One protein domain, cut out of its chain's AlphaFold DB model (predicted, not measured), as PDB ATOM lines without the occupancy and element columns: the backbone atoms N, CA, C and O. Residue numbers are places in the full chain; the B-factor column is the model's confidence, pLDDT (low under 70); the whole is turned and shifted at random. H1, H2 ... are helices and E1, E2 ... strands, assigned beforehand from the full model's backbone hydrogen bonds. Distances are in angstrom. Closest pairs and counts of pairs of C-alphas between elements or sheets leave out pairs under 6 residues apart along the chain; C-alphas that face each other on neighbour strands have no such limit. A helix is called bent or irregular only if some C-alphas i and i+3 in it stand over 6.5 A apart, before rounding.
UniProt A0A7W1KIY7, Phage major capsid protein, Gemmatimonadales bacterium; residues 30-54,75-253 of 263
ATOM      1  N   LEU A  30     351.427 323.008 286.627       72.00
ATOM      2  CA  LEU A  30     352.160 323.645 285.536       72.00
ATOM      3  C   LEU A  30     351.256 324.539 284.675       72.00
ATOM      4  O   LEU A  30     351.608 325.679 284.364       72.00
ATOM      5  N   LEU A  31     350.076 324.043 284.293       70.06
ATOM      6  CA  LEU A  31     349.170 324.766 283.403       70.06
ATOM      7  C   LEU A  31     348.598 326.015 284.081       70.06
ATOM      8  O   LEU A  31     348.449 327.053 283.430       70.06
ATOM      9  N   ALA A  32     348.321 325.940 285.385       69.56
ATOM     10  CA  ALA A  32     347.912 327.095 286.178       69.56
ATOM     11  C   ALA A  32     348.974 328.207 286.117       69.56
ATOM     12  O   ALA A  32     348.648 329.353 285.799       69.56
ATOM     13  N   LYS A  33     350.254 327.855 286.295       68.75
ATOM     14  CA  LYS A  33     351.362 328.816 286.238       68.75
ATOM     15  C   LYS A  33     351.562 329.420 284.848       68.75
ATOM     16  O   LYS A  33     351.805 330.620 284.723       68.75
ATOM     17  N   LEU A  34     351.417 328.620 283.794       71.25
ATOM     18  CA  LEU A  34     351.530 329.103 282.415       71.25
ATOM     19  C   LEU A  34     350.397 330.070 282.043       71.25
ATOM     20  O   LEU A  34     350.644 331.058 281.352       71.25
ATOM     21  N   ARG A  35     349.169 329.845 282.529       68.94
ATOM     22  CA  ARG A  35     348.041 330.768 282.294       68.94
ATOM     23  C   ARG A  35     348.246 332.132 282.946       68.94
ATOM     24  O   ARG A  35     347.837 333.131 282.357       68.94
ATOM     25  N   GLU A  36     348.879 332.192 284.118       66.94
ATOM     26  CA  GLU A  36     349.219 333.466 284.774       66.94
ATOM     27  C   GLU A  36     350.174 334.315 283.926       66.94
ATOM     28  O   GLU A  36     350.114 335.541 283.963       66.94
ATOM     29  N   ARG A  37     351.050 333.665 283.151       66.38
ATOM     30  CA  ARG A  37     352.136 334.312 282.400       66.38
ATOM     31  C   ARG A  37     351.950 334.276 280.883       66.38
ATOM     32  O   ARG A  37     352.888 334.557 280.137       66.38
ATOM     33  N   GLN A  38     350.751 333.939 280.413       66.38
ATOM     34  CA  GLN A  38     350.456 333.864 278.987       66.38
ATOM     35  C   GLN A  38     350.661 335.228 278.311       66.38
ATOM     36  O   GLN A  38     350.170 336.259 278.772       66.38
ATOM     37  N   LYS A  39     351.371 335.230 277.181       63.59
ATOM     38  CA  LYS A  39     351.523 336.408 276.322       63.59
ATOM     39  C   LYS A  39     350.726 336.179 275.046       63.59
ATOM     40  O   LYS A  39     350.828 335.118 274.433       63.59
ATOM     41  N   SER A  40     349.934 337.168 274.636       55.94
ATOM     42  CA  SER A  40     349.280 337.126 273.331       55.94
ATOM     43  C   SER A  40     350.332 337.323 272.240       55.94
ATOM     44  O   SER A  40     351.095 338.288 272.254       55.94
ATOM     45  N   PHE A  41     350.396 336.384 271.302       52.25
ATOM     46  CA  PHE A  41     351.335 336.423 270.188       52.25
ATOM     47  C   PHE A  41     350.577 336.453 268.861       52.25
ATOM     48  O   PHE A  41     349.611 335.717 268.669       52.25
ATOM     49  N   VAL A  42     351.032 337.300 267.937       45.09
ATOM     50  CA  VAL A  42     350.499 337.400 266.576       45.09
ATOM     51  C   VAL A  42     351.671 337.238 265.612       45.09
ATOM     52  O   VAL A  42     352.562 338.080 265.570       45.09
ATOM     53  N   GLY A  43     351.702 336.141 264.853       52.03
ATOM     54  CA  GLY A  43     352.798 335.835 263.932       52.03
ATOM     55  C   GLY A  43     352.882 334.349 263.582       52.03
ATOM     56  O   GLY A  43     352.053 333.558 264.018       52.03
ATOM     57  N   ARG A  44     353.883 333.962 262.781       52.62
ATOM     58  CA  ARG A  44     354.080 332.567 262.325       52.62
ATOM     59  C   ARG A  44     355.067 331.767 263.187       52.62
ATOM     60  O   ARG A  44     354.996 330.543 263.208       52.62
ATOM     61  N   LYS A  45     355.995 332.452 263.857       57.91
ATOM     62  CA  LYS A  45     357.039 331.874 264.713       57.91
ATOM     63  C   LYS A  45     357.328 332.829 265.861       57.91
ATOM     64  O   LYS A  45     357.464 334.024 265.600       57.91
ATOM     65  N   ALA A  46     357.458 332.313 267.077       56.22
ATOM     66  CA  ALA A  46     358.015 333.089 268.174       56.22
ATOM     67  C   ALA A  46     359.542 333.127 268.013       56.22
ATOM     68  O   ALA A  46     360.175 332.096 267.788       56.22
ATOM     69  N   LEU A  47     360.102 334.335 268.044       55.72
ATOM     70  CA  LEU A  47     361.526 334.606 267.877       55.72
ATOM     71  C   LEU A  47     362.034 335.253 269.154       55.72
ATOM     72  O   LEU A  47     361.492 336.273 269.584       55.72
ATOM     73  N   GLU A  48     363.079 334.678 269.723       61.69
ATOM     74  CA  GLU A  48     363.683 335.159 270.951       61.69
ATOM     75  C   GLU A  48     365.165 335.474 270.701       61.69
ATOM     76  O   GLU A  48     365.940 334.559 270.417       61.69
ATOM     77  N   PRO A  49     365.573 336.758 270.718       53.59
ATOM     78  CA  PRO A  49     366.967 337.130 270.525       53.59
ATOM     79  C   PRO A  49     367.779 336.793 271.777       53.59
ATOM     80  O   PRO A  49     367.390 337.129 272.895       53.59
ATOM     81  N   ILE A  50     368.929 336.161 271.580       64.31
ATOM     82  CA  ILE A  50     369.834 335.720 272.639       64.31
ATOM     83  C   ILE A  50     371.184 336.393 272.414       64.31
ATOM     84  O   ILE A  50     371.674 336.463 271.285       64.31
ATOM     85  N   MET A  51     371.802 336.878 273.493       61.62
ATOM     86  CA  MET A  51     373.205 337.283 273.460       61.62
ATOM     87  C   MET A  51     374.049 336.096 273.918       61.62
ATOM     88  O   MET A  51     373.841 335.568 275.008       61.62
ATOM     89  N   THR A  52     374.950 335.643 273.056       55.22
ATOM     90  CA  THR A  52     375.662 334.369 273.213       55.22
ATOM     91  C   THR A  52     377.094 334.537 273.707       55.22
ATOM     92  O   THR A  52     377.670 333.571 274.190       55.22
ATOM     93  N   LEU A  53     377.664 335.744 273.612       57.97
ATOM     94  CA  LEU A  53     379.061 336.021 273.947       57.97
ATOM     95  C   LEU A  53     379.207 337.351 274.697       57.97
ATOM     96  O   LEU A  53     378.629 338.372 274.314       57.97
ATOM     97  N   ALA A  54     380.015 337.331 275.758       59.62
ATOM     98  CA  ALA A  54     380.497 338.536 276.423       59.62
ATOM     99  C   ALA A  54     381.596 339.213 275.586       59.62
ATOM    100  O   ALA A  54     382.328 338.555 274.851       59.62
ATOM    101  N   GLY A  75     377.983 337.956 268.594       60.56
ATOM    102  CA  GLY A  75     377.374 337.454 269.832       60.56
ATOM    103  C   GLY A  75     375.858 337.584 269.909       60.56
ATOM    104  O   GLY A  75     375.315 337.574 271.005       60.56
ATOM    105  N   LEU A  76     375.175 337.764 268.776       63.47
ATOM    106  CA  LEU A  76     373.716 337.854 268.714       63.47
ATOM    107  C   LEU A  76     373.196 336.689 267.880       63.47
ATOM    108  O   LEU A  76     373.499 336.603 266.690       63.47
ATOM    109  N   ASP A  77     372.416 335.820 268.507       64.69
ATOM    110  CA  ASP A  77     371.717 334.715 267.853       64.69
ATOM    111  C   ASP A  77     370.219 334.765 268.196       64.69
ATOM    112  O   ASP A  77     369.768 335.642 268.940       64.69
ATOM    113  N   LYS A  78     369.413 333.875 267.624       63.03
ATOM    114  CA  LYS A  78     367.966 333.825 267.857       63.03
ATOM    115  C   LYS A  78     367.481 332.393 268.050       63.03
ATOM    116  O   LYS A  78     367.777 331.522 267.237       63.03
ATOM    117  N   ALA A  79     366.669 332.177 269.079       61.69
ATOM    118  CA  ALA A  79     365.877 330.965 269.200       61.69
ATOM    119  C   ALA A  79     364.560 331.118 268.429       61.69
ATOM    120  O   ALA A  79     363.886 332.149 268.508       61.69
ATOM    121  N   GLU A  80     364.191 330.085 267.671       66.56
ATOM    122  CA  GLU A  80     362.929 330.020 266.932       66.56
ATOM    123  C   GLU A  80     362.020 328.923 267.495       66.56
ATOM    124  O   GLU A  80     362.409 327.754 267.552       66.56
ATOM    125  N   PHE A  81     360.774 329.278 267.814       69.19
ATOM    126  CA  PHE A  81     359.740 328.333 268.237       69.19
ATOM    127  C   PHE A  81     358.557 328.345 267.251       69.19
ATOM    128  O   PHE A  81     357.921 329.392 267.053       69.19
ATOM    129  N   PRO A  82     358.252 327.213 266.588       65.75
ATOM    130  CA  PRO A  82     357.091 327.107 265.712       65.75
ATOM    131  C   PRO A  82     355.791 327.035 266.524       65.75
ATOM    132  O   PRO A  82     355.739 326.422 267.587       65.75
ATOM    133  N   LEU A  83     354.722 327.643 266.002       65.12
ATOM    134  CA  LEU A  83     353.388 327.522 266.589       65.12
ATOM    135  C   LEU A  83     352.740 326.197 266.178       65.12
ATOM    136  O   LEU A  83     352.756 325.833 265.001       65.12
ATOM    137  N   VAL A  84     352.120 325.529 267.146       69.31
ATOM    138  CA  VAL A  84     351.390 324.270 266.975       69.31
ATOM    139  C   VAL A  84     349.941 324.477 267.415       69.31
ATOM    140  O   VAL A  84     349.682 325.153 268.408       69.31
ATOM    141  N   SER A  85     348.989 323.910 266.673       68.75
ATOM    142  CA  SER A  85     347.556 323.982 266.982       68.75
ATOM    143  C   SER A  85     347.006 322.620 267.398       68.75
ATOM    144  O   SER A  85     347.234 321.633 266.703       68.75
ATOM    145  N   MET A  86     346.216 322.589 268.471       73.00
ATOM    146  CA  MET A  86     345.480 321.410 268.935       73.00
ATOM    147  C   MET A  86     343.989 321.558 268.607       73.00
ATOM    148  O   MET A  86     343.428 322.646 268.752       73.00
ATOM    149  N   THR A  87     343.337 320.475 268.183       75.31
ATOM    150  CA  THR A  87     341.910 320.471 267.826       75.31
ATOM    151  C   THR A  87     341.189 319.265 268.413       75.31
ATOM    152  O   THR A  87     341.645 318.139 268.227       75.31
ATOM    153  N   THR A  88     340.024 319.494 269.021       77.44
ATOM    154  CA  THR A  88     339.128 318.439 269.521       77.44
ATOM    155  C   THR A  88     337.735 318.647 268.935       77.44
ATOM    156  O   THR A  88     337.197 319.752 268.994       77.44
ATOM    157  N   SER A  89     337.142 317.601 268.355       82.56
ATOM    158  CA  SER A  89     335.801 317.655 267.766       82.56
ATOM    159  C   SER A  89     334.741 317.107 268.717       82.56
ATOM    160  O   SER A  89     334.935 316.046 269.306       82.56
ATOM    161  N   VAL A  90     333.589 317.774 268.788       81.06
ATOM    162  CA  VAL A  90     332.389 317.278 269.474       81.06
ATOM    163  C   VAL A  90     331.278 317.130 268.447       81.06
ATOM    164  O   VAL A  90     330.985 318.073 267.715       81.06
ATOM    165  N   VAL A  91     330.665 315.950 268.388       81.38
ATOM    166  CA  VAL A  91     329.537 315.662 267.495       81.38
ATOM    167  C   VAL A  91     328.337 315.173 268.302       81.38
ATOM    168  O   VAL A  91     328.477 314.427 269.274       81.38
ATOM    169  N   MET A  92     327.147 315.607 267.900       75.56
ATOM    170  CA  MET A  92     325.874 315.171 268.468       75.56
ATOM    171  C   MET A  92     324.877 314.973 267.333       75.56
ATOM    172  O   MET A  92     324.818 315.791 266.415       75.56
ATOM    173  N   SER A  93     324.120 313.883 267.390       82.12
ATOM    174  CA  SER A  93     323.043 313.624 266.437       82.12
ATOM    175  C   SER A  93     321.726 314.250 266.898       82.12
ATOM    176  O   SER A  93     321.452 314.342 268.096       82.12
ATOM    177  N   ASP A  94     320.874 314.629 265.944       73.12
ATOM    178  CA  ASP A  94     319.537 315.156 266.249       73.12
ATOM    179  C   ASP A  94     318.661 314.119 266.973       73.12
ATOM    180  O   ASP A  94     317.877 314.484 267.844       73.12
ATOM    181  N   LEU A  95     318.855 312.822 266.695       72.81
ATOM    182  CA  LEU A  95     318.151 311.731 267.375       72.81
ATOM    183  C   LEU A  95     318.503 311.660 268.871       72.81
ATOM    184  O   LEU A  95     317.606 311.532 269.697       72.81
ATOM    185  N   GLU A  96     319.785 311.768 269.231       69.75
ATOM    186  CA  GLU A  96     320.216 311.819 270.640       69.75
ATOM    187  C   GLU A  96     319.665 313.062 271.347       69.75
ATOM    188  O   GLU A  96     319.269 312.994 272.511       69.75
ATOM    189  N   ARG A  97     319.626 314.201 270.644       67.31
ATOM    190  CA  ARG A  97     319.073 315.444 271.183       67.31
ATOM    191  C   ARG A  97     317.580 315.307 271.461       67.31
ATOM    192  O   ARG A  97     317.128 315.706 272.529       67.31
ATOM    193  N   ASP A  98     316.830 314.726 270.532       67.69
ATOM    194  CA  ASP A  98     315.387 314.536 270.672       67.69
ATOM    195  C   ASP A  98     315.046 313.456 271.715       67.69
ATOM    196  O   ASP A  98     314.054 313.595 272.425       67.69
ATOM    197  N   GLN A  99     315.892 312.433 271.884       68.31
ATOM    198  CA  GLN A  99     315.757 311.423 272.945       68.31
ATOM    199  C   GLN A  99     316.061 311.971 274.349       68.31
ATOM    200  O   GLN A  99     315.482 311.491 275.320       68.31
ATOM    201  N   ASN A 100     316.939 312.972 274.471       66.44
ATOM    202  CA  ASN A 100     317.225 313.640 275.748       66.44
ATOM    203  C   ASN A 100     316.229 314.755 276.085       66.44
ATOM    204  O   ASN A 100     316.138 315.188 277.233       66.44
ATOM    205  N   ARG A 101     315.484 315.238 275.088       63.62
ATOM    206  CA  ARG A 101     314.556 316.356 275.230       63.62
ATOM    207  C   ARG A 101     313.227 315.870 275.805       63.62
ATOM    208  O   ARG A 101     312.292 315.549 275.075       63.62
ATOM    209  N   GLY A 102     313.129 315.860 277.129       65.75
ATOM    210  CA  GLY A 102     311.901 315.528 277.850       65.75
ATOM    211  C   GLY A 102     311.802 316.220 279.214       65.75
ATOM    212  O   GLY A 102     312.799 316.718 279.728       65.75
ATOM    213  N   PRO A 103     310.612 316.256 279.838       55.75
ATOM    214  CA  PRO A 103     310.431 316.789 281.195       55.75
ATOM    215  C   PRO A 103     311.229 316.027 282.275       55.75
ATOM    216  O   PRO A 103     311.422 316.559 283.365       55.75
ATOM    217  N   ASP A 104     311.742 314.834 281.951       57.97
ATOM    218  CA  ASP A 104     312.672 314.040 282.764       57.97
ATOM    219  C   ASP A 104     314.161 314.274 282.405       57.97
ATOM    220  O   ASP A 104     315.014 313.455 282.754       57.97
ATOM    221  N   GLU A 105     314.508 315.363 281.704       59.03
ATOM    222  CA  GLU A 105     315.897 315.707 281.361       59.03
ATOM    223  C   GLU A 105     316.722 315.980 282.632       59.03
ATOM    224  O   GLU A 105     316.738 317.071 283.209       59.03
ATOM    225  N   LYS A 106     317.419 314.941 283.102       56.38
ATOM    226  CA  LYS A 106     318.257 315.006 284.308       56.38
ATOM    227  C   LYS A 106     319.621 315.649 284.032       56.38
ATOM    228  O   LYS A 106     320.169 316.297 284.928       56.38
ATOM    229  N   ILE A 107     320.151 315.511 282.813       65.00
ATOM    230  CA  ILE A 107     321.502 315.940 282.414       65.00
ATOM    231  C   ILE A 107     321.430 316.648 281.055       65.00
ATOM    232  O   ILE A 107     320.852 316.116 280.110       65.00
ATOM    233  N   ASP A 108     322.057 317.820 280.954       76.19
ATOM    234  CA  ASP A 108     322.309 318.475 279.668       76.19
ATOM    235  C   ASP A 108     323.457 317.741 278.956       76.19
ATOM    236  O   ASP A 108     324.636 317.918 279.279       76.19
ATOM    237  N   LEU A 109     323.101 316.868 278.009       76.38
ATOM    238  CA  LEU A 109     324.060 316.031 277.287       76.38
ATOM    239  C   LEU A 109     325.023 316.834 276.411       76.38
ATOM    240  O   LEU A 109     326.147 316.384 276.180       76.38
ATOM    241  N   TRP A 110     324.609 317.995 275.901       75.75
ATOM    242  CA  TRP A 110     325.492 318.816 275.078       75.75
ATOM    243  C   TRP A 110     326.590 319.431 275.939       75.75
ATOM    244  O   TRP A 110     327.773 319.297 275.621       75.75
ATOM    245  N   THR A 111     326.207 320.027 277.071       78.44
ATOM    246  CA  THR A 111     327.167 320.567 278.038       78.44
ATOM    247  C   THR A 111     328.101 319.471 278.551       78.44
ATOM    248  O   THR A 111     329.313 319.669 278.549       78.44
ATOM    249  N   ALA A 112     327.579 318.277 278.853       78.56
ATOM    250  CA  ALA A 112     328.385 317.126 279.266       78.56
ATOM    251  C   ALA A 112     329.426 316.701 278.210       78.56
ATOM    252  O   ALA A 112     330.600 316.525 278.530       78.56
ATOM    253  N   LYS A 113     329.025 316.568 276.934       79.38
ATOM    254  CA  LYS A 113     329.944 316.204 275.836       79.38
ATOM    255  C   LYS A 113     331.006 317.286 275.602       79.38
ATOM    256  O   LYS A 113     332.161 316.966 275.324       79.38
ATOM    257  N   VAL A 114     330.642 318.564 275.736       82.06
ATOM    258  CA  VAL A 114     331.590 319.685 275.637       82.06
ATOM    259  C   VAL A 114     332.569 319.695 276.815       82.06
ATOM    260  O   VAL A 114     333.762 319.897 276.597       82.06
ATOM    261  N   GLU A 115     332.107 319.466 278.044       81.12
ATOM    262  CA  GLU A 115     332.967 319.354 279.231       81.12
ATOM    263  C   GLU A 115     333.928 318.170 279.116       81.12
ATOM    264  O   GLU A 115     335.126 318.336 279.333       81.12
ATOM    265  N   GLN A 116     333.447 317.012 278.662       79.94
ATOM    266  CA  GLN A 116     334.289 315.847 278.391       79.94
ATOM    267  C   GLN A 116     335.386 316.153 277.368       79.94
ATOM    268  O   GLN A 116     336.555 315.855 277.604       79.94
ATOM    269  N   ALA A 117     335.037 316.793 276.252       80.25
ATOM    270  CA  ALA A 117     336.016 317.160 275.234       80.25
ATOM    271  C   ALA A 117     337.039 318.184 275.739       80.25
ATOM    272  O   ALA A 117     338.214 318.102 275.383       80.25
ATOM    273  N   LYS A 118     336.617 319.128 276.589       81.12
ATOM    274  CA  LYS A 118     337.524 320.066 277.260       81.12
ATOM    275  C   LYS A 118     338.481 319.339 278.206       81.12
ATOM    276  O   LYS A 118     339.669 319.643 278.166       81.12
ATOM    277  N   MET A 119     337.994 318.379 278.999       79.44
ATOM    278  CA  MET A 119     338.831 317.550 279.880       79.44
ATOM    279  C   MET A 119     339.891 316.796 279.084       79.44
ATOM    280  O   MET A 119     341.075 316.939 279.367       79.44
ATOM    281  N   SER A 120     339.492 316.084 278.028       81.56
ATOM    282  CA  SER A 120     340.446 315.360 277.179       81.56
ATOM    283  C   SER A 120     341.441 316.286 276.477       81.56
ATOM    284  O   SER A 120     342.601 315.925 276.316       81.56
ATOM    285  N   ALA A 121     341.016 317.484 276.066       79.69
ATOM    286  CA  ALA A 121     341.914 318.460 275.454       79.69
ATOM    287  C   ALA A 121     342.977 318.971 276.440       79.69
ATOM    288  O   ALA A 121     344.128 319.156 276.056       79.69
ATOM    289  N   VAL A 122     342.606 319.213 277.699       78.62
ATOM    290  CA  VAL A 122     343.556 319.685 278.714       78.62
ATOM    291  C   VAL A 122     344.498 318.592 279.180       78.62
ATOM    292  O   VAL A 122     345.685 318.869 279.301       78.62
ATOM    293  N   ASP A 123     344.002 317.375 279.359       81.94
ATOM    294  CA  ASP A 123     344.833 316.205 279.650       81.94
ATOM    295  C   ASP A 123     345.891 316.003 278.550       81.94
ATOM    296  O   ASP A 123     347.093 316.018 278.807       81.94
ATOM    297  N   TYR A 124     345.461 316.003 277.284       83.00
ATOM    298  CA  TYR A 124     346.368 315.882 276.141       83.00
ATOM    299  C   TYR A 124     347.389 317.029 276.059       83.00
ATOM    300  O   TYR A 124     348.561 316.810 275.736       83.00
ATOM    301  N   LEU A 125     346.971 318.260 276.375       79.75
ATOM    302  CA  LEU A 125     347.879 319.402 276.463       79.75
ATOM    303  C   LEU A 125     348.892 319.226 277.601       79.75
ATOM    304  O   LEU A 125     350.066 319.514 277.390       79.75
ATOM    305  N   SER A 126     348.466 318.758 278.774       80.56
ATOM    306  CA  SER A 126     349.335 318.542 279.936       80.56
ATOM    307  C   SER A 126     350.389 317.471 279.665       80.56
ATOM    308  O   SER A 126     351.586 317.716 279.850       80.56
ATOM    309  N   THR A 127     349.984 316.330 279.100       81.81
ATOM    310  CA  THR A 127     350.921 315.293 278.653       81.81
ATOM    311  C   THR A 127     351.889 315.841 277.599       81.81
ATOM    312  O   THR A 127     353.095 315.594 277.658       81.81
ATOM    313  N   GLY A 128     351.390 316.632 276.642       79.94
ATOM    314  CA  GLY A 128     352.218 317.299 275.637       79.94
ATOM    315  C   GLY A 128     353.251 318.242 276.257       79.94
ATOM    316  O   GLY A 128     354.425 318.191 275.885       79.94
ATOM    317  N   LEU A 129     352.843 319.046 277.240       81.19
ATOM    318  CA  LEU A 129     353.713 319.971 277.963       81.19
ATOM    319  C   LEU A 129     354.820 319.253 278.732       81.19
ATOM    320  O   LEU A 129     355.908 319.801 278.816       81.19
ATOM    321  N   HIS A 130     354.606 318.046 279.248       80.94
ATOM    322  CA  HIS A 130     355.648 317.286 279.953       80.94
ATOM    323  C   HIS A 130     356.523 316.417 279.031       80.94
ATOM    324  O   HIS A 130     357.572 315.920 279.448       80.94
ATOM    325  N   SER A 131     356.126 316.252 277.767       82.38
ATOM    326  CA  SER A 131     356.841 315.438 276.778       82.38
ATOM    327  C   SER A 131     358.104 316.115 276.216       82.38
ATOM    328  O   SER A 131     358.402 317.276 276.494       82.38
ATOM    329  N   ASP A 132     358.875 315.389 275.401       73.38
ATOM    330  CA  ASP A 132     359.975 315.951 274.598       73.38
ATOM    331  C   ASP A 132     359.524 316.418 273.201       73.38
ATOM    332  O   ASP A 132     360.338 316.921 272.427       73.38
ATOM    333  N   GLY A 133     358.233 316.287 272.880       71.00
ATOM    334  CA  GLY A 133     357.670 316.662 271.584       71.00
ATOM    335  C   GLY A 133     358.101 315.767 270.417       71.00
ATOM    336  O   GLY A 133     357.961 316.181 269.269       71.00
ATOM    337  N   THR A 134     358.658 314.577 270.679       74.19
ATOM    338  CA  THR A 134     359.138 313.658 269.626       74.19
ATOM    339  C   THR A 134     358.156 312.544 269.271       74.19
ATOM    340  O   THR A 134     358.360 311.855 268.271       74.19
ATOM    341  N   ALA A 135     357.096 312.359 270.063       69.38
ATOM    342  CA  ALA A 135     356.152 311.262 269.866       69.38
ATOM    343  C   ALA A 135     355.245 311.489 268.645       69.38
ATOM    344  O   ALA A 135     354.894 310.531 267.962       69.38
ATOM    345  N   GLU A 136     354.910 312.746 268.340       69.50
ATOM    346  CA  GLU A 136     354.073 313.128 267.199       69.50
ATOM    347  C   GLU A 136     354.720 314.267 266.398       69.50
ATOM    348  O   GLU A 136     355.299 315.194 266.962       69.50
ATOM    349  N   ALA A 137     354.579 314.247 265.069       64.31
ATOM    350  CA  ALA A 137     355.252 315.205 264.176       64.31
ATOM    351  C   ALA A 137     354.855 316.678 264.410       64.31
ATOM    352  O   ALA A 137     355.615 317.582 264.070       64.31
ATOM    353  N   ASN A 138     353.671 316.915 264.981       70.12
ATOM    354  CA  ASN A 138     353.146 318.240 265.319       70.12
ATOM    355  C   ASN A 138     352.854 318.352 266.820       70.12
ATOM    356  O   ASN A 138     351.867 318.971 267.209       70.12
ATOM    357  N   GLN A 139     353.647 317.702 267.669       71.62
ATOM    358  CA  GLN A 139     353.505 317.851 269.112       71.62
ATOM    359  C   GLN A 139     354.095 319.185 269.579       71.62
ATOM    360  O   GLN A 139     355.036 319.717 268.989       71.62
ATOM    361  N   ILE A 140     353.556 319.723 270.673       73.56
ATOM    362  CA  ILE A 140     354.209 320.821 271.385       73.56
ATOM    363  C   ILE A 140     355.558 320.345 271.942       73.56
ATOM    364  O   ILE A 140     355.671 319.241 272.472       73.56
ATOM    365  N   THR A 141     356.589 321.179 271.827       77.06
ATOM    366  CA  THR A 141     357.872 320.930 272.488       77.06
ATOM    367  C   THR A 141     357.707 321.169 273.988       77.06
ATOM    368  O   THR A 141     357.513 322.307 274.411       77.06
ATOM    369  N   GLY A 142     357.735 320.097 274.778       76.00
ATOM    370  CA  GLY A 142     357.494 320.157 276.218       76.00
ATOM    371  C   GLY A 142     358.753 320.321 277.081       76.00
ATOM    372  O   GLY A 142     359.881 320.476 276.598       76.00
ATOM    373  N   LEU A 143     358.548 320.270 278.399       78.00
ATOM    374  CA  LEU A 143     359.537 320.507 279.448       78.00
ATOM    375  C   LEU A 143     360.732 319.567 279.359       78.00
ATOM    376  O   LEU A 143     361.839 319.987 279.669       78.00
ATOM    377  N   LYS A 144     360.554 318.324 278.908       78.38
ATOM    378  CA  LYS A 144     361.666 317.372 278.791       78.38
ATOM    379  C   LYS A 144     362.681 317.796 277.724       78.38
ATOM    380  O   LYS A 144     363.880 317.578 277.883       78.38
ATOM    381  N   ALA A 145     362.220 318.425 276.643       76.06
ATOM    382  CA  ALA A 145     363.114 319.011 275.646       76.06
ATOM    383  C   ALA A 145     363.753 320.311 276.164       76.06
ATOM    384  O   ALA A 145     364.936 320.567 275.909       76.06
ATOM    385  N   LEU A 146     362.996 321.104 276.932       79.06
ATOM    386  CA  LEU A 146     363.472 322.343 277.547       79.06
ATOM    387  C   LEU A 146     364.554 322.083 278.604       79.06
ATOM    388  O   LEU A 146     365.597 322.722 278.549       79.06
ATOM    389  N   VAL A 147     364.360 321.126 279.508       76.44
ATOM    390  CA  VAL A 147     365.281 320.795 280.606       76.44
ATOM    391  C   VAL A 147     366.121 319.577 280.223       76.44
ATOM    392  O   VAL A 147     365.914 318.465 280.702       76.44
ATOM    393  N   SER A 148     367.072 319.774 279.311       78.31
ATOM    394  CA  SER A 148     368.033 318.733 278.936       78.31
ATOM    395  C   SER A 148     369.420 319.328 278.697       78.31
ATOM    396  O   SER A 148     369.574 320.460 278.240       78.31
ATOM    397  N   ALA A 149     370.461 318.556 279.001       75.00
ATOM    398  CA  ALA A 149     371.845 318.924 278.713       75.00
ATOM    399  C   ALA A 149     372.233 318.646 277.246       75.00
ATOM    400  O   ALA A 149     373.271 319.101 276.771       75.00
ATOM    401  N   THR A 150     371.407 317.898 276.506       76.62
ATOM    402  CA  THR A 150     371.715 317.410 275.153       76.62
ATOM    403  C   THR A 150     370.625 317.785 274.144       76.62
ATOM    404  O   THR A 150     369.534 318.229 274.509       76.62
ATOM    405  N   GLY A 151     370.935 317.641 272.852       80.56
ATOM    406  CA  GLY A 151     370.010 317.917 271.750       80.56
ATOM    407  C   GLY A 151     370.039 319.358 271.234       80.56
ATOM    408  O   GLY A 151     370.991 320.108 271.455       80.56
ATOM    409  N   THR A 152     368.997 319.718 270.486       77.12
ATOM    410  CA  THR A 152     368.784 321.057 269.916       77.12
ATOM    411  C   THR A 152     367.467 321.596 270.449       77.12
ATOM    412  O   THR A 152     366.457 320.899 270.389       77.12
ATOM    413  N   TYR A 153     367.471 322.826 270.952       78.50
ATOM    414  CA  TYR A 153     366.271 323.497 271.451       78.50
ATOM    415  C   TYR A 153     366.210 324.911 270.879       78.50
ATOM    416  O   TYR A 153     367.220 325.613 270.872       78.50
ATOM    417  N   GLY A 154     365.058 325.308 270.331       70.31
ATOM    418  CA  GLY A 154     364.901 326.610 269.672       70.31
ATOM    419  C   GLY A 154     365.789 326.805 268.434       70.31
ATOM    420  O   GLY A 154     366.080 327.935 268.068       70.31
ATOM    421  N   GLY A 155     366.269 325.726 267.804       73.81
ATOM    422  CA  GLY A 155     367.202 325.795 266.671       73.81
ATOM    423  C   GLY A 155     368.683 325.936 267.051       73.81
ATOM    424  O   GLY A 155     369.527 325.899 266.161       73.81
ATOM    425  N   ILE A 156     369.010 326.018 268.346       75.69
ATOM    426  CA  ILE A 156     370.389 326.092 268.850       75.69
ATOM    427  C   ILE A 156     370.798 324.726 269.411       75.69
ATOM    428  O   ILE A 156     370.120 324.150 270.270       75.69
ATOM    429  N   ALA A 157     371.915 324.191 268.913       81.12
ATOM    430  CA  ALA A 157     372.493 322.953 269.422       81.12
ATOM    431  C   ALA A 157     373.126 323.198 270.795       81.12
ATOM    432  O   ALA A 157     373.866 324.161 270.983       81.12
ATOM    433  N   ARG A 158     372.885 322.298 271.747       78.81
ATOM    434  CA  ARG A 158     373.493 322.367 273.083       78.81
ATOM    435  C   ARG A 158     374.949 321.915 273.100       78.81
ATOM    436  O   ARG A 158     375.691 322.268 274.007       78.81
ATOM    437  N   SER A 159     375.385 321.148 272.102       76.31
ATOM    438  CA  SER A 159     376.790 320.755 271.961       76.31
ATOM    439  C   SER A 159     377.635 321.969 271.559       76.31
ATOM    440  O   SER A 159     377.379 322.571 270.522       76.31
ATOM    441  N   GLY A 160     378.605 322.349 272.394       72.88
ATOM    442  CA  GLY A 160     379.465 323.520 272.173       72.88
ATOM    443  C   GLY A 160     378.907 324.851 272.689       72.88
ATOM    444  O   GLY A 160     379.674 325.794 272.834       72.88
ATOM    445  N   ASN A 161     377.621 324.910 273.048       72.56
ATOM    446  CA  ASN A 161     376.969 326.096 273.607       72.56
ATOM    447  C   ASN A 161     376.583 325.835 275.067       72.56
ATOM    448  O   ASN A 161     375.425 325.552 275.378       72.56
ATOM    449  N   THR A 162     377.563 325.902 275.970       72.06
ATOM    450  CA  THR A 162     377.372 325.697 277.421       72.06
ATOM    451  C   THR A 162     376.373 326.681 278.020       72.06
ATOM    452  O   THR A 162     375.640 326.329 278.940       72.06
ATOM    453  N   TYR A 163     376.269 327.882 277.448       70.00
ATOM    454  CA  TYR A 163     375.248 328.857 277.814       70.00
ATOM    455  C   TYR A 163     373.822 328.391 277.488       70.00
ATOM    456  O   TYR A 163     372.899 328.940 278.056       70.00
ATOM    457  N   TRP A 164     373.603 327.403 276.612       72.06
ATOM    458  CA  TRP A 164     372.265 326.913 276.225       72.06
ATOM    459  C   TRP A 164     371.896 325.564 276.872       72.06
ATOM    460  O   TRP A 164     370.842 324.979 276.593       72.06
ATOM    461  N   GLN A 165     372.781 325.036 277.721       74.88
ATOM    462  CA  GLN A 165     372.599 323.769 278.425       74.88
ATOM    463  C   GLN A 165     371.872 323.978 279.755       74.88
ATOM    464  O   GLN A 165     372.179 324.898 280.514       74.88
ATOM    465  N   SER A 166     370.930 323.088 280.062       78.88
ATOM    466  CA  SER A 166     370.347 322.987 281.402       78.88
ATOM    467  C   SER A 166     371.256 322.165 282.314       78.88
ATOM    468  O   SER A 166     371.899 321.217 281.860       78.88
ATOM    469  N   PHE A 167     371.269 322.491 283.608       79.94
ATOM    470  CA  PHE A 167     371.854 321.604 284.610       79.94
ATOM    471  C   PHE A 167     371.004 320.335 284.704       79.94
ATOM    472  O   PHE A 167     369.792 320.412 284.904       79.94
ATOM    473  N   VAL A 168     371.639 319.179 284.528       81.81
ATOM    474  CA  VAL A 168     371.002 317.869 284.661       81.81
ATOM    475  C   VAL A 168     371.901 317.015 285.528       81.81
ATOM    476  O   VAL A 168     373.027 316.709 285.138       81.81
ATOM    477  N   ASP A 169     371.381 316.621 286.682       80.00
ATOM    478  CA  ASP A 169     371.965 315.556 287.476       80.00
ATOM    479  C   ASP A 169     371.284 314.238 287.094       80.00
ATOM    480  O   ASP A 169     370.064 314.101 287.191       80.00
ATOM    481  N   SER A 170     372.069 313.294 286.577       77.69
ATOM    482  CA  SER A 170     371.602 311.967 286.168       77.69
ATOM    483  C   SER A 170     372.125 310.860 287.085       77.69
ATOM    484  O   SER A 170     372.163 309.695 286.674       77.69
ATOM    485  N   THR A 171     372.606 311.203 288.279       75.44
ATOM    486  CA  THR A 171     373.041 310.215 289.266       75.44
ATOM    487  C   THR A 171     371.843 309.393 289.749       75.44
ATOM    488  O   THR A 171     370.767 309.905 290.048       75.44
ATOM    489  N   ALA A 172     372.000 308.068 289.770       72.50
ATOM    490  CA  ALA A 172     370.954 307.135 290.192       72.50
ATOM    491  C   ALA A 172     370.987 306.923 291.715       72.50
ATOM    492  O   ALA A 172     371.009 305.787 292.194       72.50
ATOM    493  N   GLU A 173     371.051 308.016 292.469       76.81
ATOM    494  CA  GLU A 173     371.174 308.007 293.926       76.81
ATOM    495  C   GLU A 173     369.863 308.442 294.596       76.81
ATOM    496  O   GLU A 173     368.893 308.850 293.950       76.81
ATOM    497  N   ALA A 174     369.773 308.249 295.912       75.56
ATOM    498  CA  ALA A 174     368.618 308.718 296.660       75.56
ATOM    499  C   ALA A 174     368.677 310.245 296.754       75.56
ATOM    500  O   ALA A 174     369.689 310.766 297.196       75.56
ATOM    501  N   LEU A 175     367.587 310.929 296.390       76.75
ATOM    502  CA  LEU A 175     367.492 312.385 296.496       76.75
ATOM    503  C   LEU A 175     367.831 312.850 297.920       76.75
ATOM    504  O   LEU A 175     367.134 312.477 298.871       76.75
ATOM    505  N   THR A 176     368.863 313.677 298.043       80.56
ATOM    506  CA  THR A 176     369.248 314.344 299.288       80.56
ATOM    507  C   THR A 176     368.949 315.843 299.240       80.56
ATOM    508  O   THR A 176     368.771 316.435 298.171       80.56
ATOM    509  N   ASP A 177     368.912 316.481 300.412       79.00
ATOM    510  CA  ASP A 177     368.775 317.939 300.509       79.00
ATOM    511  C   ASP A 177     369.970 318.666 299.850       79.00
ATOM    512  O   ASP A 177     369.797 319.754 299.295       79.00
ATOM    513  N   ASP A 178     371.160 318.050 299.849       82.44
ATOM    514  CA  ASP A 178     372.372 318.588 299.217       82.44
ATOM    515  C   ASP A 178     372.272 318.586 297.681       82.44
ATOM    516  O   ASP A 178     372.719 319.537 297.028       82.44
ATOM    517  N   ASP A 179     371.622 317.574 297.097       82.50
ATOM    518  CA  ASP A 179     371.368 317.511 295.651       82.50
ATOM    519  C   ASP A 179     370.404 318.625 295.231       82.50
ATOM    520  O   ASP A 179     370.652 319.356 294.267       82.50
ATOM    521  N   MET A 180     369.331 318.826 296.006       79.94
ATOM    522  CA  MET A 180     368.383 319.922 295.780       79.94
ATOM    523  C   MET A 180     369.046 321.291 295.953       79.94
ATOM    524  O   MET A 180     368.785 322.208 295.170       79.94
ATOM    525  N   LEU A 181     369.932 321.444 296.942       83.81
ATOM    526  CA  LEU A 181     370.690 322.674 297.169       83.81
ATOM    527  C   LEU A 181     371.629 322.974 295.994       83.81
ATOM    528  O   LEU A 181     371.711 324.116 295.533       83.81
ATOM    529  N   THR A 182     372.318 321.953 295.489       83.75
ATOM    530  CA  THR A 182     373.224 322.074 294.344       83.75
ATOM    531  C   THR A 182     372.455 322.431 293.078       83.75
ATOM    532  O   THR A 182     372.843 323.369 292.374       83.75
ATOM    533  N   ALA A 183     371.331 321.759 292.818       81.88
ATOM    534  CA  ALA A 183     370.449 322.063 291.696       81.88
ATOM    535  C   ALA A 183     369.906 323.499 291.775       81.88
ATOM    536  O   ALA A 183     370.009 324.252 290.805       81.88
ATOM    537  N   TYR A 184     369.415 323.920 292.944       79.56
ATOM    538  CA  TYR A 184     368.886 325.266 293.163       79.56
ATOM    539  C   TYR A 184     369.954 326.349 292.975       79.56
ATOM    540  O   TYR A 184     369.722 327.327 292.265       79.56
ATOM    541  N   ASN A 185     371.145 326.183 293.553       79.62
ATOM    542  CA  ASN A 185     372.218 327.178 293.455       79.62
ATOM    543  C   ASN A 185     372.822 327.254 292.049       79.62
ATOM    544  O   ASN A 185     373.162 328.345 291.580       79.62
ATOM    545  N   THR A 186     372.914 326.115 291.358       80.00
ATOM    546  CA  THR A 186     373.406 326.060 289.976       80.00
ATOM    547  C   THR A 186     372.405 326.708 289.024       80.00
ATOM    548  O   THR A 186     372.797 327.524 288.187       80.00
ATOM    549  N   ALA A 187     371.108 326.436 289.202       75.50
ATOM    550  CA  ALA A 187     370.046 327.132 288.478       75.50
ATOM    551  C   ALA A 187     370.030 328.637 288.794       75.50
ATOM    552  O   ALA A 187     369.802 329.450 287.903       75.50
ATOM    553  N   SER A 188     370.367 329.021 290.031       71.69
ATOM    554  CA  SER A 188     370.362 330.420 290.474       71.69
ATOM    555  C   SER A 188     371.551 331.263 289.979       71.69
ATOM    556  O   SER A 188     371.629 332.462 290.261       71.69
ATOM    557  N   ARG A 189     372.513 330.665 289.257       70.56
ATOM    558  CA  ARG A 189     373.678 331.352 288.647       70.56
ATOM    559  C   ARG A 189     374.404 332.304 289.608       70.56
ATOM    560  O   ARG A 189     374.772 333.418 289.236       70.56
ATOM    561  N   GLY A 190     374.578 331.882 290.863       63.53
ATOM    562  CA  GLY A 190     375.224 332.702 291.895       63.53
ATOM    563  C   GLY A 190     374.385 333.888 292.392       63.53
ATOM    564  O   GLY A 190     374.952 334.891 292.818       63.53
ATOM    565  N   GLY A 191     373.052 333.792 292.329       62.78
ATOM    566  CA  GLY A 191     372.108 334.751 292.916       62.78
ATOM    567  C   GLY A 191     371.574 335.821 291.962       62.78
ATOM    568  O   GLY A 191     370.960 336.787 292.414       62.78
ATOM    569  N   ARG A 192     371.807 335.676 290.650       65.50
ATOM    570  CA  ARG A 192     371.244 336.574 289.621       65.50
ATOM    571  C   ARG A 192     369.770 336.295 289.351       65.50
ATOM    572  O   ARG A 192     369.028 337.210 289.011       65.50
ATOM    573  N   THR A 193     369.385 335.042 289.532       69.25
ATOM    574  CA  THR A 193     368.070 334.506 289.214       69.25
ATOM    575  C   THR A 193     367.748 333.412 290.222       69.25
ATOM    576  O   THR A 193     368.676 332.855 290.797       69.25
ATOM    577  N   TYR A 194     366.476 333.105 290.467       73.88
ATOM    578  CA  TYR A 194     366.081 332.039 291.390       73.88
ATOM    579  C   TYR A 194     364.937 331.214 290.791       73.88
ATOM    580  O   TYR A 194     364.026 331.808 290.209       73.88
ATOM    581  N   PRO A 195     364.947 329.876 290.946       77.88
ATOM    582  CA  PRO A 195     363.795 329.045 290.616       77.88
ATOM    583  C   PRO A 195     362.550 329.505 291.382       77.88
ATOM    584  O   PRO A 195     362.606 329.705 292.594       77.88
ATOM    585  N   ASP A 196     361.422 329.660 290.691       76.75
ATOM    586  CA  ASP A 196     360.139 330.075 291.282       76.75
ATOM    587  C   ASP A 196     359.111 328.935 291.332       76.75
ATOM    588  O   ASP A 196     358.022 329.107 291.883       76.75
ATOM    589  N   LEU A 197     359.445 327.783 290.746       77.19
ATOM    590  CA  LEU A 197     358.594 326.610 290.682       77.19
ATOM    591  C   LEU A 197     359.446 325.341 290.664       77.19
ATOM    592  O   LEU A 197     360.313 325.176 289.808       77.19
ATOM    593  N   ILE A 198     359.153 324.411 291.571       81.88
ATOM    594  CA  ILE A 198     359.724 323.066 291.541       81.88
ATOM    595  C   ILE A 198     358.596 322.077 291.256       81.88
ATOM    596  O   ILE A 198     357.637 321.989 292.025       81.88
ATOM    597  N   LEU A 199     358.705 321.346 290.147       81.56
ATOM    598  CA  LEU A 199     357.758 320.299 289.750       81.56
ATOM    599  C   LEU A 199     358.404 318.931 289.877       81.56
ATOM    600  O   LEU A 199     359.531 318.726 289.441       81.56
ATOM    601  N   THR A 200     357.690 317.974 290.451       83.00
ATOM    602  CA  THR A 200     358.232 316.636 290.693       83.00
ATOM    603  C   THR A 200     357.158 315.558 290.582       83.00
ATOM    604  O   THR A 200     355.964 315.839 290.558       83.00
ATOM    605  N   THR A 201     357.577 314.298 290.550       86.06
ATOM    606  CA  THR A 201     356.666 313.156 290.714       86.06
ATOM    607  C   THR A 201     356.185 313.019 292.159       86.06
ATOM    608  O   THR A 201     356.898 313.398 293.094       86.06
ATOM    609  N   GLN A 202     355.022 312.388 292.354       83.00
ATOM    610  CA  GLN A 202     354.486 312.070 293.683       83.00
ATOM    611  C   GLN A 202     355.507 311.320 294.559       83.00
ATOM    612  O   GLN A 202     355.732 311.694 295.706       83.00
ATOM    613  N   ALA A 203     356.192 310.311 294.010       83.44
ATOM    614  CA  ALA A 203     357.145 309.497 294.767       83.44
ATOM    615  C   ALA A 203     358.340 310.305 295.307       83.44
ATOM    616  O   ALA A 203     358.819 310.051 296.411       83.44
ATOM    617  N   LEU A 204     358.842 311.270 294.533       81.62
ATOM    618  CA  LEU A 204     359.920 312.157 294.977       81.62
ATOM    619  C   LEU A 204     359.410 313.232 295.946       81.62
ATOM    620  O   LEU A 204     360.115 313.575 296.893       81.62
ATOM    621  N   TRP A 205     358.180 313.714 295.757       81.38
ATOM    622  CA  TRP A 205     357.535 314.650 296.680       81.38
ATOM    623  C   TRP A 205     357.353 314.039 298.074       81.38
ATOM    624  O   TRP A 205     357.721 314.650 299.075       81.38
ATOM    625  N   GLU A 206     356.857 312.802 298.143       83.06
ATOM    626  CA  GLU A 206     356.691 312.066 299.400       83.06
ATOM    627  C   GLU A 206     358.038 311.813 300.088       83.06
ATOM    628  O   GLU A 206     358.151 311.988 301.300       83.06
ATOM    629  N   LYS A 207     359.088 311.471 299.328       81.94
ATOM    630  CA  LYS A 207     360.448 311.331 299.873       81.94
ATOM    631  C   LYS A 207     360.960 312.637 300.479       81.94
ATOM    632  O   LYS A 207     361.464 312.612 301.596       81.94
ATOM    633  N   TYR A 208     360.782 313.764 299.792       80.06
ATOM    634  CA  TYR A 208     361.162 315.075 300.322       80.06
ATOM    635  C   TYR A 208     360.373 315.433 301.595       80.06
ATOM    636  O   TYR A 208     360.955 315.860 302.593       80.06
ATOM    637  N   ALA A 209     359.062 315.171 301.620       77.75
ATOM    638  CA  ALA A 209     358.232 315.365 302.812       77.75
ATOM    639  C   ALA A 209     358.725 314.529 304.015       77.75
ATOM    640  O   ALA A 209     358.735 314.998 305.159       77.75
ATOM    641  N   LEU A 210     359.177 313.297 303.763       78.38
ATOM    642  CA  LEU A 210     359.754 312.423 304.786       78.38
ATOM    643  C   LEU A 210     361.109 312.931 305.296       78.38
ATOM    644  O   LEU A 210     361.338 312.863 306.502       78.38
ATOM    645  N   THR A 211     361.969 313.483 304.435       76.62
ATOM    646  CA  THR A 211     363.254 314.092 304.840       76.62
ATOM    647  C   THR A 211     363.058 315.309 305.748       76.62
ATOM    648  O   THR A 211     363.823 315.517 306.689       76.62
ATOM    649  N   LEU A 212     361.985 316.079 305.545       72.62
ATOM    650  CA  LEU A 212     361.666 317.240 306.382       72.62
ATOM    651  C   LEU A 212     361.123 316.862 307.765       72.62
ATOM    652  O   LEU A 212     361.378 317.571 308.735       72.62
ATOM    653  N   THR A 213     360.408 315.741 307.883       66.75
ATOM    654  CA  THR A 213     359.768 315.287 309.133       66.75
ATOM    655  C   THR A 213     360.712 315.232 310.357       66.75
ATOM    656  O   THR A 213     360.328 315.759 311.403       66.75
ATOM    657  N   PRO A 214     361.941 314.675 310.291       60.09
ATOM    658  CA  PRO A 214     362.879 314.686 311.423       60.09
ATOM    659  C   PRO A 214     363.473 316.071 311.746       60.09
ATOM    660  O   PRO A 214     363.954 316.273 312.862       60.09
ATOM    661  N   ASN A 215     363.423 317.025 310.809       57.16
ATOM    662  CA  ASN A 215     363.970 318.380 310.961       57.16
ATOM    663  C   ASN A 215     362.951 319.400 311.496       57.16
ATOM    664  O   ASN A 215     363.348 320.493 311.908       57.16
ATOM    665  N   ILE A 216     361.660 319.053 311.573       56.62
ATOM    666  CA  ILE A 216     360.635 319.850 312.266       56.62
ATOM    667  C   ILE A 216     360.842 319.680 313.779       56.62
ATOM    668  O   ILE A 216     360.099 318.991 314.480       56.62
ATOM    669  N   ARG A 217     361.892 320.301 314.321       48.25
ATOM    670  CA  ARG A 217     362.018 320.497 315.766       48.25
ATOM    671  C   ARG A 217     360.920 321.457 316.212       48.25
ATOM    672  O   ARG A 217     361.049 322.647 315.993       48.25
ATOM    673  N   TYR A 218     359.857 320.904 316.798       46.88
ATOM    674  CA  TYR A 218     358.998 321.440 317.872       46.88
ATOM    675  C   TYR A 218     358.681 322.953 317.964       46.88
ATOM    676  O   TYR A 218     358.285 323.391 319.039       46.88
ATOM    677  N   ASP A 219     358.777 323.751 316.902       49.12
ATOM    678  CA  ASP A 219     358.482 325.190 316.989       49.12
ATOM    679  C   ASP A 219     357.004 325.531 316.744       49.12
ATOM    680  O   ASP A 219     356.570 326.623 317.099       49.12
ATOM    681  N   ASP A 220     356.190 324.607 316.209       42.34
ATOM    682  CA  ASP A 220     354.735 324.799 316.149       42.34
ATOM    683  C   ASP A 220     353.969 323.485 315.882       42.34
ATOM    684  O   ASP A 220     353.794 323.045 314.741       42.34
ATOM    685  N   THR A 221     353.460 322.841 316.938       47.47
ATOM    686  CA  THR A 221     352.607 321.633 316.848       47.47
ATOM    687  C   THR A 221     351.323 321.853 316.040       47.47
ATOM    688  O   THR A 221     350.675 320.895 315.624       47.47
ATOM    689  N   THR A 222     350.959 323.109 315.782       46.62
ATOM    690  CA  THR A 222     349.752 323.491 315.043       46.62
ATOM    691  C   THR A 222     349.915 323.315 313.531       46.62
ATOM    692  O   THR A 222     348.945 323.004 312.843       46.62
ATOM    693  N   LYS A 223     351.142 323.445 313.004       44.25
ATOM    694  CA  LYS A 223     351.435 323.266 311.568       44.25
ATOM    695  C   LYS A 223     351.646 321.807 311.171       44.25
ATOM    696  O   LYS A 223     351.412 321.460 310.023       44.25
ATOM    697  N   ALA A 224     352.016 320.949 312.122       43.03
ATOM    698  CA  ALA A 224     352.179 319.511 311.893       43.03
ATOM    699  C   ALA A 224     350.841 318.766 311.687       43.03
ATOM    700  O   ALA A 224     350.832 317.663 311.151       43.03
ATOM    701  N   ASN A 225     349.713 319.360 312.101       40.19
ATOM    702  CA  ASN A 225     348.389 318.728 312.049       40.19
ATOM    703  C   ASN A 225     347.608 319.022 310.751       40.19
ATOM    704  O   ASN A 225     346.551 318.444 310.508       40.19
ATOM    705  N   LEU A 226     348.126 319.925 309.916       38.38
ATOM    706  CA  LEU A 226     347.647 320.185 308.564       38.38
ATOM    707  C   LEU A 226     348.649 319.513 307.631       38.38
ATOM    708  O   LEU A 226     349.731 320.056 307.421       38.38
ATOM    709  N   GLY A 227     348.327 318.312 307.139       44.69
ATOM    710  CA  GLY A 227     349.164 317.598 306.170       44.69
ATOM    711  C   GLY A 227     349.710 318.569 305.123       44.69
ATOM    712  O   GLY A 227     348.944 319.389 304.626       44.69
ATOM    713  N   PHE A 228     351.028 318.531 304.902       46.81
ATOM    714  CA  PHE A 228     351.838 319.531 304.195       46.81
ATOM    715  C   PHE A 228     351.083 320.259 303.064       46.81
ATOM    716  O   PHE A 228     351.104 319.830 301.915       46.81
ATOM    717  N   SER A 229     350.405 321.366 303.386       53.44
ATOM    718  CA  SER A 229     349.522 322.065 302.440       53.44
ATOM    719  C   SER A 229     350.296 322.846 301.375       53.44
ATOM    720  O   SER A 229     349.750 323.175 300.328       53.44
ATOM    721  N   SER A 230     351.585 323.094 301.615       59.06
ATOM    722  CA  SER A 230     352.545 323.531 300.606       59.06
ATOM    723  C   SER A 230     353.966 323.281 301.105       59.06
ATOM    724  O   SER A 230     354.401 323.912 302.072       59.06
ATOM    725  N   LEU A 231     354.699 322.383 300.450       72.06
ATOM    726  CA  LEU A 231     356.137 322.244 300.661       72.06
ATOM    727  C   LEU A 231     356.850 323.352 299.888       72.06
ATOM    728  O   LEU A 231     356.517 323.627 298.737       72.06
ATOM    729  N   GLN A 232     357.819 324.003 300.522       77.44
ATOM    730  CA  GLN A 232     358.658 325.010 299.883       77.44
ATOM    731  C   GLN A 232     360.125 324.628 300.057       77.44
ATOM    732  O   GLN A 232     360.503 324.049 301.077       77.44
ATOM    733  N   PHE A 233     360.945 324.963 299.068       76.06
ATOM    734  CA  PHE A 233     362.396 324.857 299.131       76.06
ATOM    735  C   PHE A 233     362.982 326.232 298.814       76.06
ATOM    736  O   PHE A 233     362.764 326.760 297.728       76.06
ATOM    737  N   MET A 234     363.661 326.852 299.784       72.81
ATOM    738  CA  MET A 234     364.268 328.188 299.642       72.81
ATOM    739  C   MET A 234     363.315 329.287 299.116       72.81
ATOM    740  O   MET A 234     363.743 330.232 298.462       72.81
ATOM    741  N   GLY A 235     362.014 329.182 299.420       72.06
ATOM    742  CA  GLY A 235     360.976 330.119 298.967       72.06
ATOM    743  C   GLY A 235     360.277 329.731 297.658       72.06
ATOM    744  O   GLY A 235     359.246 330.319 297.339       72.06
ATOM    745  N   ALA A 236     360.765 328.711 296.943       73.81
ATOM    746  CA  ALA A 236     360.096 328.147 295.774       73.81
ATOM    747  C   ALA A 236     359.072 327.070 296.194       73.81
ATOM    748  O   ALA A 236     359.425 326.162 296.955       73.81
ATOM    749  N   PRO A 237     357.809 327.128 295.733       78.56
ATOM    750  CA  PRO A 237     356.831 326.070 295.966       78.56
ATOM    751  C   PRO A 237     357.224 324.773 295.244       78.56
ATOM    752  O   PRO A 237     357.505 324.775 294.044       78.56
ATOM    753  N   VAL A 238     357.197 323.665 295.986       78.94
ATOM    754  CA  VAL A 238     357.394 322.301 295.483       78.94
ATOM    755  C   VAL A 238     356.023 321.662 295.291       78.94
ATOM    756  O   VAL A 238     355.313 321.373 296.260       78.94
ATOM    757  N   MET A 239     355.655 321.429 294.037       78.94
ATOM    758  CA  MET A 239     354.391 320.805 293.652       78.94
ATOM    759  C   MET A 239     354.652 319.485 292.937       78.94
ATOM    760  O   MET A 239     355.669 319.317 292.263       78.94
ATOM    761  N   TRP A 240     353.730 318.540 293.093       80.25
ATOM    762  CA  TRP A 240     353.759 317.302 292.331       80.25
ATOM    763  C   TRP A 240     352.728 317.352 291.206       80.25
ATOM    764  O   TRP A 240     351.665 317.948 291.363       80.25
ATOM    765  N   ASP A 241     353.067 316.739 290.079       78.56
ATOM    766  CA  ASP A 241     352.197 316.622 288.909       78.56
ATOM    767  C   ASP A 241     352.274 315.166 288.403       78.56
ATOM    768  O   ASP A 241     353.384 314.624 288.297       78.56
ATOM    769  N   PRO A 242     351.136 314.487 288.165       78.62
ATOM    770  CA  PRO A 242     351.126 313.104 287.690       78.62
ATOM    771  C   PRO A 242     351.728 312.930 286.288       78.62
ATOM    772  O   PRO A 242     352.214 311.839 285.986       78.62
ATOM    773  N   ASP A 243     351.740 313.977 285.457       81.31
ATOM    774  CA  ASP A 243     352.255 313.924 284.083       81.31
ATOM    775  C   ASP A 243     353.782 314.092 284.003       81.31
ATOM    776  O   ASP A 243     354.385 313.908 282.941       81.31
ATOM    777  N   VAL A 244     354.442 314.414 285.123       80.50
ATOM    778  CA  VAL A 244     355.906 314.471 285.189       80.50
ATOM    779  C   VAL A 244     356.478 313.057 285.006       80.50
ATOM    780  O   VAL A 244     356.109 312.139 285.746       80.50
ATOM    781  N   PRO A 245     357.427 312.850 284.069       81.25
ATOM    782  CA  PRO A 245     358.039 311.544 283.869       81.25
ATOM    783  C   PRO A 245     358.689 311.002 285.149       81.25
ATOM    784  O   PRO A 245     359.210 311.747 285.982       81.25
ATOM    785  N   THR A 246     358.683 309.678 285.311       81.31
ATOM    786  CA  THR A 246     359.168 309.029 286.535       81.31
ATOM    787  C   THR A 246     360.624 309.384 286.843       81.31
ATOM    788  O   THR A 246     361.489 309.248 285.984       81.31
ATOM    789  N   GLY A 247     360.898 309.787 288.089       78.81
ATOM    790  CA  GLY A 247     362.255 310.083 288.560       78.81
ATOM    791  C   GLY A 247     362.767 311.482 288.219       78.81
ATOM    792  O   GLY A 247     363.922 311.771 288.509       78.81
ATOM    793  N   TYR A 248     361.930 312.355 287.651       81.06
ATOM    794  CA  TYR A 248     362.310 313.734 287.356       81.06
ATOM    795  C   TYR A 248     361.843 314.705 288.445       81.06
ATOM    796  O   TYR A 248     360.725 314.606 288.963       81.06
ATOM    797  N   MET A 249     362.712 315.670 288.743       82.25
ATOM    798  CA  MET A 249     362.420 316.874 289.513       82.25
ATOM    799  C   MET A 249     362.937 318.075 288.717       82.25
ATOM    800  O   MET A 249     364.130 318.186 288.438       82.25
ATOM    801  N   TYR A 250     362.028 318.954 288.315       83.50
ATOM    802  CA  TYR A 250     362.313 320.134 287.515       83.50
ATOM    803  C   TYR A 250     362.381 321.366 288.406       83.50
ATOM    804  O   TYR A 250     361.415 321.693 289.090       83.50
ATOM    805  N   PHE A 251     363.503 322.074 288.341       82.75
ATOM    806  CA  PHE A 251     363.670 323.400 288.923       82.75
ATOM    807  C   PHE A 251     363.468 324.412 287.804       82.75
ATOM    808  O   PHE A 251     364.293 324.510 286.894       82.75
ATOM    809  N   LEU A 252     362.334 325.101 287.834       77.19
ATOM    810  CA  LEU A 252     361.904 326.002 286.780       77.19
ATOM    811  C   LEU A 252     361.944 327.443 287.261       77.19
ATOM    812  O   LEU A 252     361.702 327.758 288.426       77.19
ATOM    813  N   GLU A 253     362.219 328.311 286.304       72.94
ATOM    814  CA  GLU A 253     362.076 329.744 286.437       72.94
ATOM    815  C   GLU A 253     360.894 330.183 285.569       72.94
ATOM    816  O   GLU A 253     360.832 329.921 284.368       72.94
TER     817      GLU A 253
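Overview. This is residues 30 to 54 and 75 to 253 of the 263 residues of the protein "Phage major capsid protein" of Gemmatimonadales bacterium (UniProt A0A7W1KIY7). A small, twisted sheet, E4 E5 E3 E6, with H5 and H6 over one face makes the head of this loose model, and a long arm sticks out to one side of it: residues 83 to 93 run from the end of E2, in a ribbon apart from the sheet, out to H2 near the arm's tip, and the long helix H3 runs back toward the head. A separate two-strand ribbon, E1 and E2, lies apart from the sheet. The printed part has 204 residues, with six named helices and six named strands in the order H1 E1 E2 H2 H3 H4 H5 E3 H6 E4 E5 E6; the larger sheet is mixed, the ribbon antiparallel. The class is mixed, helices and strands, with under half of the residues, 95 of 204, in named elements. The whole is loose, with a radius of gyration of the C-alphas of 22.2 A and spans of 66 by 55 by 30 A.

Arrangement. In the sheet, E3, residues 197 to 200, and E5, residues 236 to 240, are parallel inner strands, with N 198 and O 237 3.0 A apart. E6, residues 249 to 252, is an edge strand antiparallel to E3, with N 250 and O 199 2.7 A apart. The other edge strand, E4, residues 231 to 233, forms a hairpin with E5, with N 238 and O 231 2.8 A apart. H5, residues 177 to 187, and H6, residues 202 to 215, are on the same face, two layers with the sheet, at heights over the sheet of 9.1 A and 10.0 A. The closest C-alphas of H5 and E6 are those of Tyr 184 and Phe 251, 7.0 A; those of H6 and E5 are Gln 202 and Trp 240, 5.5 A. H1, residues 30 to 36, only grazes the sheet with residues 30 to 33. H3, residues 109 to 130, only just touches H4, residues 143 to 146, with 3 pairs of C-alphas within 8 A; H3 touches H4 with residues 129 to 130 alone, and the closest C-alphas are those of His 130 and Leu 143, 5.1 A apart. H2, residues 94 to 100, is close to H3 but not clearly touching, closest at the C-alphas of Asn 100 and Leu 109, 7.4 A. E1, residues 45 to 51, and E2, residues 76 to 82, are antiparallel, with N 79 and O 48 2.8 A apart. Every O i to N i+4 pair is within hydrogen-bond range in H1, H2, H3 and H5, and 8 of 10 in H6; H4 is too short for such a pair.

Along the chain. H3 measures 31.7 A from C-alpha 109 at (324.060, 316.031, 277.287) to C-alpha 130 at (355.648, 317.286, 279.953). H6 measures 20.7 A, E2 20.0 A and E1 19.2 A. H6 is only just irregular, with C-alphas 211 and 214 6.6 A apart. E6 ends with C-alpha 252 at (361.904, 326.002, 286.780).

Size, cuts and confidence. The C-alphas farthest apart, those of Ala 54 and Pro 103, are 73.5 A apart. Residues 55 to 74 are not printed, and C-alphas 54 and 75 are 7.4 A apart across the cut. The links E2 to H2, H3 to H4, H4 to H5 and H6 to E4 are long. Mean pLDDT of the printed part is 71.5; 70 residues are under 70, among them 35 to 54, 75 to 85, 96 to 107 and 213 to 230.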